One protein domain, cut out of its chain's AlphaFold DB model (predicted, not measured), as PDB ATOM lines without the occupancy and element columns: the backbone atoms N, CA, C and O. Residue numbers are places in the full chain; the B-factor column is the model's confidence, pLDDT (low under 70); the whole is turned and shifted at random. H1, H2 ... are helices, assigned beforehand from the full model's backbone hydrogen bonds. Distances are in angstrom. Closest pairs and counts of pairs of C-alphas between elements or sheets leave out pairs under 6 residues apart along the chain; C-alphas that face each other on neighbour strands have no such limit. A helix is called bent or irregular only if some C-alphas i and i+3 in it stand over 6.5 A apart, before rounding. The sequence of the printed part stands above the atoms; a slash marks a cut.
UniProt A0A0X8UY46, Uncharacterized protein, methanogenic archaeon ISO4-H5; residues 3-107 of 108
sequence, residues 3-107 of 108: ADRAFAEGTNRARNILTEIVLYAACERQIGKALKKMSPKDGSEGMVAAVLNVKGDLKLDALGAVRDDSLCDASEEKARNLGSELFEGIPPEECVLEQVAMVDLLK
ATOM      1  N   ALA A   3     -18.047  23.939  29.173       89.62
ATOM      2  CA  ALA A   3     -18.073  22.764  28.308       89.62
ATOM      3  C   ALA A   3     -19.490  22.208  28.098       89.62
ATOM      4  O   ALA A   3     -19.863  21.943  26.959       89.62
ATOM      5  N   ASP A   4     -20.306  22.102  29.154       92.06
ATOM      6  CA  ASP A   4     -21.696  21.633  29.028       92.06
ATOM      7  C   ASP A   4     -22.515  22.539  28.107       92.06
ATOM      8  O   ASP A   4     -23.248  22.051  27.248       92.06
ATOM      9  N   ARG A   5     -22.358  23.862  28.258       91.19
ATOM     10  CA  ARG A   5     -23.019  24.848  27.398       91.19
ATOM     11  C   ARG A   5     -22.595  24.676  25.942       91.19
ATOM     12  O   ARG A   5     -23.459  24.580  25.078       91.19
ATOM     13  N   ALA A   6     -21.293  24.563  25.677       92.31
ATOM     14  CA  ALA A   6     -20.785  24.380  24.319       92.31
ATOM     15  C   ALA A   6     -21.323  23.099  23.657       92.31
ATOM     16  O   ALA A   6     -21.636  23.101  22.469       92.31
ATOM     17  N   PHE A   7     -21.480  22.012  24.419       93.31
ATOM     18  CA  PHE A   7     -22.118  20.789  23.925       93.31
ATOM     19  C   PHE A   7     -23.616  20.968  23.665       93.31
ATOM     20  O   PHE A   7     -24.113  20.497  22.645       93.31
ATOM     21  N   ALA A   8     -24.336  21.636  24.568       93.75
ATOM     22  CA  ALA A   8     -25.769  21.881  24.420       93.75
ATOM     23  C   ALA A   8     -26.090  22.773  23.208       93.75
ATOM     24  O   ALA A   8     -27.102  22.567  22.543       93.75
ATOM     25  N   GLU A   9     -25.218  23.737  22.911       92.75
ATOM     26  CA  GLU A   9     -25.361  24.685  21.799       92.75
ATOM     27  C   GLU A   9     -24.735  24.182  20.485       92.75
ATOM     28  O   GLU A   9     -24.891  24.821  19.447       92.75
ATOM     29  N   GLY A  10     -24.033  23.043  20.502       91.94
ATOM     30  CA  GLY A  10     -23.350  22.496  19.324       91.94
ATOM     31  C   GLY A  10     -22.127  23.302  18.868       91.94
ATOM     32  O   GLY A  10     -21.676  23.138  17.736       91.94
ATOM     33  N   THR A  11     -21.586  24.162  19.735       91.25
ATOM     34  CA  THR A  11     -20.387  24.988  19.498       91.25
ATOM     35  C   THR A  11     -19.107  24.328  20.027       91.25
ATOM     36  O   THR A  11     -18.008  24.879  19.918       91.25
ATOM     37  N   ASN A  12     -19.222  23.131  20.612       93.25
ATOM     38  CA  ASN A  12     -18.093  22.357  21.113       93.25
ATOM     39  C   ASN A  12     -17.097  22.015  19.999       93.25
ATOM     40  O   ASN A  12     -17.457  21.704  18.863       93.25
ATOM     41  N   ARG A  13     -15.809  22.006  20.350       91.38
ATOM     42  CA  ARG A  13     -14.738  21.701  19.392       91.38
ATOM     43  C   ARG A  13     -14.228  20.272  19.519       91.38
ATOM     44  O   ARG A  13     -13.767  19.684  18.540       91.38
ATOM     45  N   ALA A  14     -14.277  19.712  20.720       93.56
ATOM     46  CA  ALA A  14     -13.892  18.342  20.982       93.56
ATOM     47  C   ALA A  14     -15.062  17.368  20.794       93.56
ATOM     48  O   ALA A  14     -16.231  17.721  20.903       93.56
ATOM     49  N   ARG A  15     -14.730  16.093  20.551       93.19
ATOM     50  CA  ARG A  15     -15.716  15.009  20.382       93.19
ATOM     51  C   ARG A  15     -16.343  14.530  21.695       93.19
ATOM     52  O   ARG A  15     -17.333  13.810  21.656       93.19
ATOM     53  N   ASN A  16     -15.741  14.851  22.841       93.62
ATOM     54  CA  ASN A  16     -16.227  14.451  24.160       93.62
ATOM     55  C   ASN A  16     -16.047  15.578  25.185       93.62
ATOM     56  O   ASN A  16     -15.173  16.435  25.030       93.62
ATOM     57  N   ILE A  17     -16.868  15.539  26.235       93.81
ATOM     58  CA  ILE A  17     -16.942  16.586  27.259       93.81
ATOM     59  C   ILE A  17     -15.631  16.752  28.034       93.81
ATOM     60  O   ILE A  17     -15.231  17.870  28.327       93.81
ATOM     61  N   LEU A  18     -14.907  15.660  28.304       94.38
ATOM     62  CA  LEU A  18     -13.656  15.703  29.069       94.38
ATOM     63  C   LEU A  18     -12.573  16.495  28.334       94.38
ATOM     64  O   LEU A  18     -11.894  17.330  28.920       94.38
ATOM     65  N   THR A  19     -12.443  16.270  27.028       94.31
ATOM     66  CA  THR A  19     -11.477  16.998  26.198       94.31
ATOM     67  C   THR A  19     -11.874  18.465  26.065       94.31
ATOM     68  O   THR A  19     -11.010  19.334  26.048       94.31
ATOM     69  N   GLU A  20     -13.171  18.756  26.010       95.00
ATOM     70  CA  GLU A  20     -13.668  20.132  25.980       95.00
ATOM     71  C   GLU A  20     -13.384  20.869  27.290       95.00
ATOM     72  O   GLU A  20     -12.946  22.013  27.264       95.00
ATOM     73  N   ILE A  21     -13.537  20.209  28.441       95.12
ATOM     74  CA  ILE A  21     -13.145  20.763  29.744       95.12
ATOM     75  C   ILE A  21     -11.655  21.105  29.759       95.12
ATOM     76  O   ILE A  21     -11.287  22.180  30.225       95.12
ATOM     77  N   VAL A  22     -10.802  20.243  29.195       95.12
ATOM     78  CA  VAL A  22      -9.363  20.518  29.077       95.12
ATOM     79  C   VAL A  22      -9.087  21.760  28.222       95.12
ATOM     80  O   VAL A  22      -8.176  22.512  28.555       95.12
ATOM     81  N   LEU A  23      -9.866  22.023  27.163       94.94
ATOM     82  CA  LEU A  23      -9.731  23.255  26.369       94.94
ATOM     83  C   LEU A  23      -9.958  24.506  27.230       94.94
ATOM     84  O   LEU A  23      -9.129  25.415  27.218       94.94
ATOM     85  N   TYR A  24     -11.037  24.526  28.015       94.56
ATOM     86  CA  TYR A  24     -11.327  25.642  28.918       94.56
ATOM     87  C   TYR A  24     -10.295  25.776  30.032       94.56
ATOM     88  O   TYR A  24      -9.806  26.871  30.273       94.56
ATOM     89  N   ALA A  25      -9.919  24.668  30.670       94.00
ATOM     90  CA  ALA A  25      -8.941  24.677  31.753       94.00
ATOM     91  C   ALA A  25      -7.538  25.111  31.281       94.00
ATOM     92  O   ALA A  25      -6.777  25.675  32.056       94.00
ATOM     93  N   ALA A  26      -7.197  24.871  30.010       94.69
ATOM     94  CA  ALA A  26      -5.935  25.303  29.410       94.69
ATOM     95  C   ALA A  26      -5.954  26.744  28.867       94.69
ATOM     96  O   ALA A  26      -4.898  27.244  28.459       94.69
ATOM     97  N   CYS A  27      -7.133  27.375  28.804       94.69
ATOM     98  CA  CYS A  27      -7.396  28.594  28.038       94.69
ATOM     99  C   CYS A  27      -6.980  28.464  26.560       94.69
ATOM    100  O   CYS A  27      -6.367  29.354  25.976       94.69
ATOM    101  N   GLU A  28      -7.260  27.311  25.949       93.69
ATOM    102  CA  GLU A  28      -6.786  26.963  24.610       93.69
ATOM    103  C   GLU A  28      -7.924  26.473  23.722       93.69
ATOM    104  O   GLU A  28      -8.823  25.758  24.149       93.69
ATOM    105  N   ARG A  29      -7.844  26.777  22.424       90.12
ATOM    106  CA  ARG A  29      -8.824  26.282  21.437       90.12
ATOM    107  C   ARG A  29      -8.335  25.052  20.685       90.12
ATOM    108  O   ARG A  29      -9.119  24.319  20.088       90.12
ATOM    109  N   GLN A  30      -7.021  24.864  20.620       91.69
ATOM    110  CA  GLN A  30      -6.416  23.762  19.890       91.69
ATOM    111  C   GLN A  30      -6.173  22.602  20.850       91.69
ATOM    112  O   GLN A  30      -5.337  22.710  21.743       91.69
ATOM    113  N   ILE A  31      -6.833  21.468  20.604       93.25
ATOM    114  CA  ILE A  31      -6.733  20.261  21.444       93.25
ATOM    115  C   ILE A  31      -5.271  19.868  21.691       93.25
ATOM    116  O   ILE A  31      -4.878  19.651  22.831       93.25
ATOM    117  N   GLY A  32      -4.433  19.852  20.649       95.00
ATOM    118  CA  GLY A  32      -3.014  19.509  20.796       95.00
ATOM    119  C   GLY A  32      -2.233  20.456  21.716       95.00
ATOM    120  O   GLY A  32      -1.383  19.994  22.473       95.00
ATOM    121  N   LYS A  33      -2.536  21.764  21.697       94.06
ATOM    122  CA  LYS A  33      -1.910  22.734  22.609       94.06
ATOM    123  C   LYS A  33      -2.426  22.564  24.030       94.06
ATOM    124  O   LYS A  33      -1.613  22.491  24.942       94.06
ATOM    125  N   ALA A  34      -3.740  22.428  24.197       94.50
ATOM    126  CA  ALA A  34      -4.368  22.231  25.498       94.50
ATOM    127  C   ALA A  34      -3.826  20.979  26.201       94.50
ATOM    128  O   ALA A  34      -3.357  21.061  27.332       94.50
ATOM    129  N   LEU A  35      -3.784  19.843  25.497       94.00
ATOM    130  CA  LEU A  35      -3.205  18.606  26.022       94.00
ATOM    131  C   LEU A  35      -1.725  18.795  26.354       94.00
ATOM    132  O   LEU A  35      -1.310  18.505  27.466       94.00
ATOM    133  N   LYS A  36      -0.929  19.374  25.448       93.50
ATOM    134  CA  LYS A  36       0.488  19.635  25.729       93.50
ATOM    135  C   LYS A  36       0.687  20.535  26.954       93.50
ATOM    136  O   LYS A  36       1.669  20.348  27.664       93.50
ATOM    137  N   LYS A  37      -0.201  21.498  27.202       92.38
ATOM    138  CA  LYS A  37      -0.129  22.427  28.337       92.38
ATOM    139  C   LYS A  37      -0.521  21.750  29.653       92.38
ATOM    140  O   LYS A  37       0.216  21.874  30.621       92.38
ATOM    141  N   MET A  38      -1.610  20.980  29.651       92.25
ATOM    142  CA  MET A  38      -2.209  20.390  30.857       92.25
ATOM    143  C   MET A  38      -1.673  18.999  31.209       92.25
ATOM    144  O   MET A  38      -1.865  18.536  32.330       92.25
ATOM    145  N   SER A  39      -1.021  18.306  30.273       91.38
ATOM    146  CA  SER A  39      -0.418  17.003  30.556       91.38
ATOM    147  C   SER A  39       0.712  17.139  31.583       91.38
ATOM    148  O   SER A  39       1.594  17.990  31.373       91.38
ATOM    149  N   PRO A  40       0.745  16.264  32.612       89.31
ATOM    150  CA  PRO A  40       1.886  16.132  33.512       89.31
ATOM    151  C   PRO A  40       3.188  15.973  32.723       89.31
ATOM    152  O   PRO A  40       3.194  15.400  31.629       89.31
ATOM    153  N   LYS A  41       4.280  16.530  33.246       88.75
ATOM    154  CA  LYS A  41       5.606  16.412  32.635       88.75
ATOM    155  C   LYS A  41       6.355  15.239  33.246       88.75
ATOM    156  O   LYS A  41       6.053  14.804  34.354       88.75
ATOM    157  N   ASP A  42       7.350  14.743  32.519       87.69
ATOM    158  CA  ASP A  42       8.258  13.742  33.066       87.69
ATOM    159  C   ASP A  42       8.939  14.317  34.314       87.69
ATOM    160  O   ASP A  42       9.456  15.435  34.292       87.69
ATOM    161  N   GLY A  43       8.885  13.568  35.415       86.81
ATOM    162  CA  GLY A  43       9.380  14.020  36.716       86.81
ATOM    163  C   GLY A  43       8.435  14.945  37.491       86.81
ATOM    164  O   GLY A  43       8.833  15.442  38.537       86.81
ATOM    165  N   SER A  44       7.201  15.186  37.029       85.06
ATOM    166  CA  SER A  44       6.190  15.865  37.850       85.06
ATOM    167  C   SER A  44       5.852  15.037  39.093       85.06
ATOM    168  O   SER A  44       5.516  13.860  38.988       85.06
ATOM    169  N   GLU A  45       5.893  15.676  40.260       86.69
ATOM    170  CA  GLU A  45       5.614  15.042  41.558       86.69
ATOM    171  C   GLU A  45       4.121  15.050  41.924       86.69
ATOM    172  O   GLU A  45       3.704  14.387  42.870       86.69
ATOM    173  N   GLY A  46       3.297  15.771  41.157       88.69
ATOM    174  CA  GLY A  46       1.866  15.896  41.401       88.69
ATOM    175  C   GLY A  46       1.075  16.217  40.137       88.69
ATOM    176  O   GLY A  46       1.612  16.700  39.137       88.69
ATOM    177  N   MET A  47      -0.225  15.937  40.185       90.44
ATOM    178  CA  MET A  47      -1.184  16.290  39.143       90.44
ATOM    179  C   MET A  47      -2.570  16.506  39.745       90.44
ATOM    180  O   MET A  47      -2.903  15.929  40.777       90.44
ATOM    181  N   VAL A  48      -3.404  17.277  39.051       90.75
ATOM    182  CA  VAL A  48      -4.828  17.406  39.374       90.75
ATOM    183  C   VAL A  48      -5.625  16.469  38.471       90.75
ATOM    184  O   VAL A  48      -5.471  16.488  37.249       90.75
ATOM    185  N   ALA A  49      -6.495  15.654  39.069       88.56
ATOM    186  CA  ALA A  49      -7.416  14.783  38.350       88.56
ATOM    187  C   ALA A  49      -8.856  15.275  38.535       88.56
ATOM    188  O   ALA A  49      -9.419  15.188  39.624       88.56
ATOM    189  N   ALA A  50      -9.471  15.760  37.456       87.75
ATOM    190  CA  ALA A  50     -10.898  16.061  37.441       87.75
ATOM    191  C   ALA A  50     -11.687  14.795  37.079       87.75
ATOM    192  O   ALA A  50     -11.543  14.257  35.979       87.75
ATOM    193  N   VAL A  51     -12.532  14.325  37.997       87.50
ATOM    194  CA  VAL A  51     -13.378  13.138  37.807       87.50
ATOM    195  C   VAL A  51     -14.838  13.560  37.821       87.50
ATOM    196  O   VAL A  51     -15.289  14.230  38.743       87.50
ATOM    197  N   LEU A  52     -15.585  13.162  36.795       87.56
ATOM    198  CA  LEU A  52     -16.988  13.534  36.630       87.56
ATOM    199  C   LEU A  52     -17.879  12.304  36.742       87.56
ATOM    200  O   LEU A  52     -17.502  11.220  36.302       87.56
ATOM    201  N   ASN A  53     -19.090  12.496  37.267       86.00
ATOM    202  CA  ASN A  53     -20.128  11.463  37.357       86.00
ATOM    203  C   ASN A  53     -19.712  10.199  38.137       86.00
ATOM    204  O   ASN A  53     -20.270   9.124  37.921       86.00
ATOM    205  N   VAL A  54     -18.763  10.325  39.066       86.12
ATOM    206  CA  VAL A  54     -18.362   9.254  39.987       86.12
ATOM    207  C   VAL A  54     -18.861   9.591  41.389       86.12
ATOM    208  O   VAL A  54     -18.831  10.744  41.810       86.12
ATOM    209  N   LYS A  55     -19.362   8.580  42.103       81.75
ATOM    210  CA  LYS A  55     -19.743   8.709  43.513       81.75
ATOM    211  C   LYS A  55     -18.569   8.294  44.395       81.75
ATOM    212  O   LYS A  55     -18.092   7.168  44.269       81.75
ATOM    213  N   GLY A  56     -18.190   9.170  45.321       80.19
ATOM    214  CA  GLY A  56     -17.073   8.953  46.243       80.19
ATOM    215  C   GLY A  56     -15.718   9.347  45.653       80.19
ATOM    216  O   GLY A  56     -15.629   9.775  44.504       80.19
ATOM    217  N   ASP A  57     -14.677   9.205  46.468       79.62
ATOM    218  CA  ASP A  57     -13.309   9.566  46.102       79.62
ATOM    219  C   ASP A  57     -12.621   8.479  45.262       79.62
ATOM    220  O   ASP A  57     -12.948   7.288  45.326       79.62
ATOM    221  N   LEU A  58     -11.615   8.896  44.489       82.62
ATOM    222  CA  LEU A  58     -10.689   7.968  43.851       82.62
ATOM    223  C   LEU A  58      -9.921   7.175  44.915       82.62
ATOM    224  O   LEU A  58      -9.447   7.728  45.905       82.62
ATOM    225  N   LYS A  59      -9.729   5.874  44.676       85.19
ATOM    226  CA  LYS A  59      -8.862   5.028  45.508       85.19
ATOM    227  C   LYS A  59      -7.390   5.302  45.184       85.19
ATOM    228  O   LYS A  59      -6.775   4.542  44.437       85.19
ATOM    229  N   LEU A  60      -6.850   6.398  45.714       85.44
ATOM    230  CA  LEU A  60      -5.485   6.862  45.431       85.44
ATOM    231  C   LEU A  60      -4.399   5.897  45.927       85.44
ATOM    232  O   LEU A  60      -3.382   5.742  45.255       85.44
ATOM    233  N   ASP A  61      -4.657   5.165  47.014       85.38
ATOM    234  CA  ASP A  61      -3.726   4.166  47.559       85.38
ATOM    235  C   ASP A  61      -3.349   3.093  46.526       85.38
ATOM    236  O   ASP A  61      -2.204   2.654  46.456       85.38
ATOM    237  N   ALA A  62      -4.300   2.702  45.668       87.19
ATOM    238  CA  ALA A  62      -4.062   1.725  44.605       87.19
ATOM    239  C   ALA A  62      -3.147   2.260  43.487       87.19
ATOM    240  O   ALA A  62      -2.622   1.477  42.698       87.19
ATOM    241  N   LEU A  63      -2.969   3.581  43.416       83.88
ATOM    242  CA  LEU A  63      -2.097   4.277  42.472       83.88
ATOM    243  C   LEU A  63      -0.762   4.691  43.112       83.88
ATOM    244  O   LEU A  63       0.070   5.278  42.427       83.88
ATOM    245  N   GLY A  64      -0.555   4.413  44.407       89.44
ATOM    246  CA  GLY A  64       0.604   4.908  45.155       89.44
ATOM    247  C   GLY A  64       0.625   6.434  45.294       89.44
ATOM    248  O   GLY A  64       1.696   7.014  45.451       89.44
ATOM    249  N   ALA A  65      -0.540   7.082  45.200       89.44
ATOM    250  CA  ALA A  65      -0.683   8.530  45.263       89.44
ATOM    251  C   ALA A  65      -1.279   8.969  46.606       89.44
ATOM    252  O   ALA A  65      -2.070   8.249  47.214       89.44
ATOM    253  N   VAL A  66      -0.934  10.182  47.034       91.56
ATOM    254  CA  VAL A  66      -1.501  10.829  48.222       91.56
ATOM    255  C   VAL A  66      -2.379  11.989  47.769       91.56
ATOM    256  O   VAL A  66      -2.028  12.707  46.834       91.56
ATOM    257  N   ARG A  67      -3.540  12.160  48.408       90.56
ATOM    258  CA  ARG A  67      -4.410  13.308  48.141       90.56
ATOM    259  C   ARG A  67      -3.725  14.584  48.620       90.56
ATOM    260  O   ARG A  67      -3.417  14.696  49.803       90.56
ATOM    261  N   ASP A  68      -3.557  15.537  47.715       92.19
ATOM    262  CA  ASP A  68      -3.071  16.877  48.022       92.19
ATOM    263  C   ASP A  68      -3.954  17.910  47.318       92.19
ATOM    264  O   ASP A  68      -3.832  18.158  46.117       92.19
ATOM    265  N   ASP A  69      -4.883  18.492  48.079       91.50
ATOM    266  CA  ASP A  69      -5.829  19.475  47.551       91.50
ATOM    267  C   ASP A  69      -5.153  20.843  47.305       91.50
ATOM    268  O   ASP A  69      -5.670  21.628  46.510       91.50
ATOM    269  N   SER A  70      -3.964  21.104  47.877       94.31
ATOM    270  CA  SER A  70      -3.218  22.359  47.654       94.31
ATOM    271  C   SER A  70      -2.697  22.495  46.216       94.31
ATOM    272  O   SER A  70      -2.455  23.595  45.711       94.31
ATOM    273  N   LEU A  71      -2.619  21.382  45.474       91.44
ATOM    274  CA  LEU A  71      -2.335  21.397  44.036       91.44
ATOM    275  C   LEU A  71      -3.387  22.182  43.235       91.44
ATOM    276  O   LEU A  71      -3.074  22.667  42.142       91.44
ATOM    277  N   CYS A  72      -4.597  22.358  43.767       91.25
ATOM    278  CA  CYS A  72      -5.656  23.160  43.156       91.25
ATOM    279  C   CYS A  72      -5.564  24.656  43.489       91.25
ATOM    280  O   CYS A  72      -6.220  25.446  42.811       91.25
ATOM    281  N   ASP A  73      -4.750  25.057  44.471       94.38
ATOM    282  CA  ASP A  73      -4.678  26.451  44.908       94.38
ATOM    283  C   ASP A  73      -4.187  27.357  43.781       94.38
ATOM    284  O   ASP A  73      -3.233  27.037  43.056       94.38
ATOM    285  N   ALA A  74      -4.839  28.504  43.624       93.31
ATOM    286  CA  ALA A  74      -4.429  29.495  42.649       93.31
ATOM    287  C   ALA A  74      -3.087  30.115  43.055       93.31
ATOM    288  O   ALA A  74      -2.814  30.374  44.226       93.31
ATOM    289  N   SER A  75      -2.231  30.364  42.068       94.19
ATOM    290  CA  SER A  75      -0.985  31.095  42.269       94.19
ATOM    291  C   SER A  75      -0.688  31.965  41.059       94.19
ATOM    292  O   SER A  75      -1.114  31.669  39.939       94.19
ATOM    293  N   GLU A  76       0.082  33.030  41.278       94.94
ATOM    294  CA  GLU A  76       0.569  33.884  40.196       94.94
ATOM    295  C   GLU A  76       1.300  33.079  39.115       94.94
ATOM    296  O   GLU A  76       1.120  33.320  37.925       94.94
ATOM    297  N   GLU A  77       2.104  32.094  39.521       93.00
ATOM    298  CA  GLU A  77       2.837  31.224  38.604       93.00
ATOM    299  C   GLU A  77       1.886  30.415  37.713       93.00
ATOM    300  O   GLU A  77       2.046  30.400  36.492       93.00
ATOM    301  N   LYS A  78       0.854  29.788  38.296       92.06
ATOM    302  CA  LYS A  78      -0.146  29.018  37.539       92.06
ATOM    303  C   LYS A  78      -0.897  29.912  36.548       92.06
ATOM    304  O   LYS A  78      -1.060  29.525  35.391       92.06
ATOM    305  N   ALA A  79      -1.284  31.118  36.958       93.75
ATOM    306  CA  ALA A  79      -1.951  32.080  36.082       93.75
ATOM    307  C   ALA A  79      -1.049  32.547  34.921       93.75
ATOM    308  O   ALA A  79      -1.476  32.535  33.763       93.75
ATOM    309  N   ARG A  80       0.226  32.863  35.187       92.62
ATOM    310  CA  ARG A  80       1.203  33.207  34.134       92.62
ATOM    311  C   ARG A  80       1.452  32.036  33.182       92.62
ATOM    312  O   ARG A  80       1.494  32.238  31.972       92.62
ATOM    313  N   ASN A  81       1.541  30.807  33.694       91.00
ATOM    314  CA  ASN A  81       1.672  29.594  32.876       91.00
ATOM    315  C   ASN A  81       0.446  29.359  31.975       91.00
ATOM    316  O   ASN A  81       0.564  28.782  30.890       91.00
ATOM    317  N   LEU A  82      -0.730  29.842  32.386       91.94
ATOM    318  CA  LEU A  82      -1.931  29.865  31.554       91.94
ATOM    319  C   LEU A  82      -1.922  30.988  30.507       91.94
ATOM    320  O   LEU A  82      -2.692  30.903  29.551       91.94
ATOM    321  N   GLY A  83      -0.988  31.936  30.587       89.56
ATOM    322  CA  GLY A  83      -0.867  33.072  29.673       89.56
ATOM    323  C   GLY A  83      -1.666  34.295  30.115       89.56
ATOM    324  O   GLY A  83      -1.904  35.177  29.299       89.56
ATOM    325  N   SER A  84      -2.097  34.339  31.380       91.50
ATOM    326  CA  SER A  84      -2.787  35.496  31.942       91.50
ATOM    327  C   SER A  84      -1.804  36.606  32.295       91.50
ATOM    328  O   SER A  84      -0.751  36.354  32.890       91.50
ATOM    329  N   GLU A  85      -2.186  37.844  31.999       91.44
ATOM    330  CA  GLU A  85      -1.593  39.012  32.646       91.44
ATOM    331  C   GLU A  85      -2.071  39.074  34.101       91.44
ATOM    332  O   GLU A  85      -3.159  38.592  34.422       91.44
ATOM    333  N   LEU A  86      -1.228  39.604  34.989       92.62
ATOM    334  CA  LEU A  86      -1.580  39.811  36.390       92.62
ATOM    335  C   LEU A  86      -1.750  41.296  36.649       92.62
ATOM    336  O   LEU A  86      -0.938  42.104  36.193       92.62
ATOM    337  N   PHE A  87      -2.768  41.627  37.430       90.19
ATOM    338  CA  PHE A  87      -3.118  42.996  37.765       90.19
ATOM    339  C   PHE A  87      -3.030  43.195  39.274       90.19
ATOM    340  O   PHE A  87      -3.424  42.331  40.058       90.19
ATOM    341  N   GLU A  88      -2.506  44.345  39.686       91.50
ATOM    342  CA  GLU A  88      -2.404  44.685  41.101       91.50
ATOM    343  C   GLU A  88      -3.797  44.702  41.751       91.50
ATOM    344  O   GLU A  88      -4.732  45.319  41.240       91.50
ATOM    345  N   GLY A  89      -3.936  43.998  42.877       91.81
ATOM    346  CA  GLY A  89      -5.197  43.898  43.614       91.81
ATOM    347  C   GLY A  89      -6.212  42.893  43.057       91.81
ATOM    348  O   GLY A  89      -7.289  42.774  43.638       91.81
ATOM    349  N   ILE A  90      -5.889  42.154  41.988       93.88
ATOM    350  CA  ILE A  90      -6.760  41.108  41.430       93.88
ATOM    351  C   ILE A  90      -6.178  39.718  41.739       93.88
ATOM    352  O   ILE A  90      -5.009  39.469  41.432       93.88
ATOM    353  N   PRO A  91      -6.964  38.791  42.321       95.12
ATOM    354  CA  PRO A  91      -6.519  37.418  42.550       95.12
ATOM    355  C   PRO A  91      -6.133  36.687  41.245       95.12
ATOM    356  O   PRO A  91      -6.759  36.921  40.204       95.12
ATOM    357  N   PRO A  92      -5.140  35.777  41.263       94.25
ATOM    358  CA  PRO A  92      -4.709  35.045  40.067       94.25
ATOM    359  C   PRO A  92      -5.826  34.255  39.365       94.25
ATOM    360  O   PRO A  92      -5.852  34.184  38.138       94.25
ATOM    361  N   GLU A  93      -6.751  33.671  40.124       93.75
ATOM    362  CA  GLU A  93      -7.899  32.920  39.612       93.75
ATOM    363  C   GLU A  93      -8.881  33.792  38.820       93.75
ATOM    364  O   GLU A  93      -9.423  33.335  37.816       93.75
ATOM    365  N   GLU A  94      -9.047  35.054  39.220       94.44
ATOM    366  CA  GLU A  94      -9.894  36.034  38.532       94.44
ATOM    367  C   GLU A  94      -9.222  36.527  37.245       94.44
ATOM    368  O   GLU A  94      -9.873  36.653  36.209       94.44
ATOM    369  N   CYS A  95      -7.898  36.725  37.273       93.00
ATOM    370  CA  CYS A  95      -7.132  37.159  36.100       93.00
ATOM    371  C   CYS A  95      -7.298  36.190  34.911       93.00
ATOM    372  O   CYS A  95      -7.408  36.603  33.757       93.00
ATOM    373  N   VAL A  96      -7.383  34.886  35.187       93.38
ATOM    374  CA  VAL A  96      -7.489  33.841  34.155       93.38
ATOM    375  C   VAL A  96      -8.884  33.783  33.510       93.38
ATOM    376  O   VAL A  96      -9.009  33.286  32.385       93.38
ATOM    377  N   LEU A  97      -9.937  34.298  34.161       92.00
ATOM    378  CA  LEU A  97     -11.318  34.181  33.667       92.00
ATOM    379  C   LEU A  97     -11.532  34.851  32.310       92.00
ATOM    380  O   LEU A  97     -12.309  34.344  31.497       92.00
ATOM    381  N   GLU A  98     -10.816  35.940  32.024       88.06
ATOM    382  CA  GLU A  98     -10.848  36.573  30.704       88.06
ATOM    383  C   GLU A  98     -10.384  35.592  29.620       88.06
ATOM    384  O   GLU A  98     -11.061  35.395  28.610       88.06
ATOM    385  N   GLN A  99      -9.268  34.900  29.857       90.88
ATOM    386  CA  GLN A  99      -8.724  33.925  28.915       90.88
ATOM    387  C   GLN A  99      -9.671  32.735  28.722       90.88
ATOM    388  O   GLN A  99      -9.840  32.258  27.599       90.88
ATOM    389  N   VAL A 100     -10.353  32.295  29.786       92.50
ATOM    390  CA  VAL A 100     -11.398  31.260  29.702       92.50
ATOM    391  C   VAL A 100     -12.570  31.740  28.841       92.50
ATOM    392  O   VAL A 100     -13.032  30.999  27.972       92.50
ATOM    393  N   ALA A 101     -13.025  32.982  29.019       89.50
ATOM    394  CA  ALA A 101     -14.101  33.565  28.217       89.50
ATOM    395  C   ALA A 101     -13.711  33.720  26.735       89.50
ATOM    396  O   ALA A 101     -14.530  33.486  25.844       89.50
ATOM    397  N   MET A 102     -12.443  34.028  26.444       87.75
ATOM    398  CA  MET A 102     -11.927  34.090  25.072       87.75
ATOM    399  C   MET A 102     -11.972  32.736  24.354       87.75
ATOM    400  O   MET A 102     -12.080  32.699  23.125       87.75
ATOM    401  N   VAL A 103     -11.947  31.615  25.087       89.00
ATOM    402  CA  VAL A 103     -12.162  30.285  24.496       89.00
ATOM    403  C   VAL A 103     -13.563  30.179  23.889       89.00
ATOM    404  O   VAL A 103     -13.690  29.549  22.845       89.00
ATOM    405  N   ASP A 104     -14.582  30.808  24.486       84.75
ATOM    406  CA  ASP A 104     -15.958  30.831  23.964       84.75
ATOM    407  C   ASP A 104     -16.109  31.762  22.756       84.75
ATOM    408  O   ASP A 104     -16.608  31.339  21.716       84.75
ATOM    409  N   LEU A 105     -15.635  33.008  22.861       80.06
ATOM    410  CA  LEU A 105     -15.801  34.032  21.813       80.06
ATOM    411  C   LEU A 105     -15.129  33.673  20.483       80.06
ATOM    412  O   LEU A 105     -15.495  34.181  19.428       80.06
ATOM    413  N   LEU A 106     -14.104  32.827  20.544       70.50
ATOM    414  CA  LEU A 106     -13.290  32.440  19.399       70.50
ATOM    415  C   LEU A 106     -13.631  31.038  18.873       70.50
ATOM    416  O   LEU A 106     -12.848  30.483  18.082       70.50
ATOM    417  N   LYS A 107     -14.731  30.430  19.334       71.19
ATOM    418  CA  LYS A 107     -15.297  29.225  18.716       71.19
ATOM    419  C   LYS A 107     -16.088  29.611  17.457       71.19
ATOM    420  O   LYS A 107     -16.660  30.697  17.428       71.19
TER     421      LYS A 107
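This is residues 3 to 107 of the 108 residues of an uncharacterized protein of methanogenic archaeon ISO4-H5 (UniProt A0A0X8UY46). Start at the longest helix, H7: H6 lies side by side with its first part, while near its other end it crosses H2, the helix in the middle of a cluster in which H1 and H3 also pack on H2. From H3 the chain swings out in a wide loop, residues 39 to 75, which includes the two short helices H4 and H5, neither touching another helix, and returns to H6. The printed part has 105 residues with seven named helices, H1 to H7 in chain order, and no named strand; the class is all helix. It is only just compact, close to loose, with a radius of gyration of the C-alphas of 15.2 A, and spans 41 by 37 by 26 A.

Find C-alpha 92 at (-4.709, 35.045, 40.067); from there H7, residues 92 to 105, runs 21.4 A to C-alpha 105 at (-15.801, 34.032, 21.813). H7 is irregular, only just: C-alphas 95 and 98 are 6.6 A apart. H2 is residues 17 to 25, 12.2 A long, H3 residues 31 to 38, 10.4 A, and H6 residues 76 to 82, 9.9 A. H1, residues 3 to 9, is 10.0 A long and begins at C-alpha 3, (-18.073, 22.764, 28.308). H4 is residues 60 to 63 and H5 residues 69 to 72.

Look first at H2, the hub, which touches three helices. H7 touches it with residues 100 to 103 alone, the closest C-alphas being those of Tyr 24 and Val 100 at 5.7 A, at a steep tilt of 56 degrees, opposite ways. H1 touches H2 at a steep tilt of 64 degrees, opposite ways; the closest C-alphas are those of Ala 3 and Ile 21, 5.5 A. H3 touches H2 at a steep tilt of 62 degrees, the same way, with the C-alphas of Leu 23 and Ala 34 closest at 5.5 A. H6 touches H7, at its residues 92 to 96 alone, at a shallow tilt of 15 degrees, the same way; the C-alphas of Glu 76 and Pro 92 are closest at 5.4 A. The helix packing is mostly crossed, with one shallow tilt among these four pairs. H1 and H7 are only just apart, their closest C-alphas 8.1 A from each other. Every O i to N i+4 pair is within hydrogen-bond range in H1, H2, H3 and H6, and 6 of 10 are in H7; H4 and H5 are too short for such a pair.

The C-alphas of Ala 62 and Glu 88, the two farthest apart, are 43.1 A from each other. The link from H3 to H4 is long, 21 residues. The printed part has no cut. The mean pLDDT of the printed part is 90.5, and no printed residue is under 70.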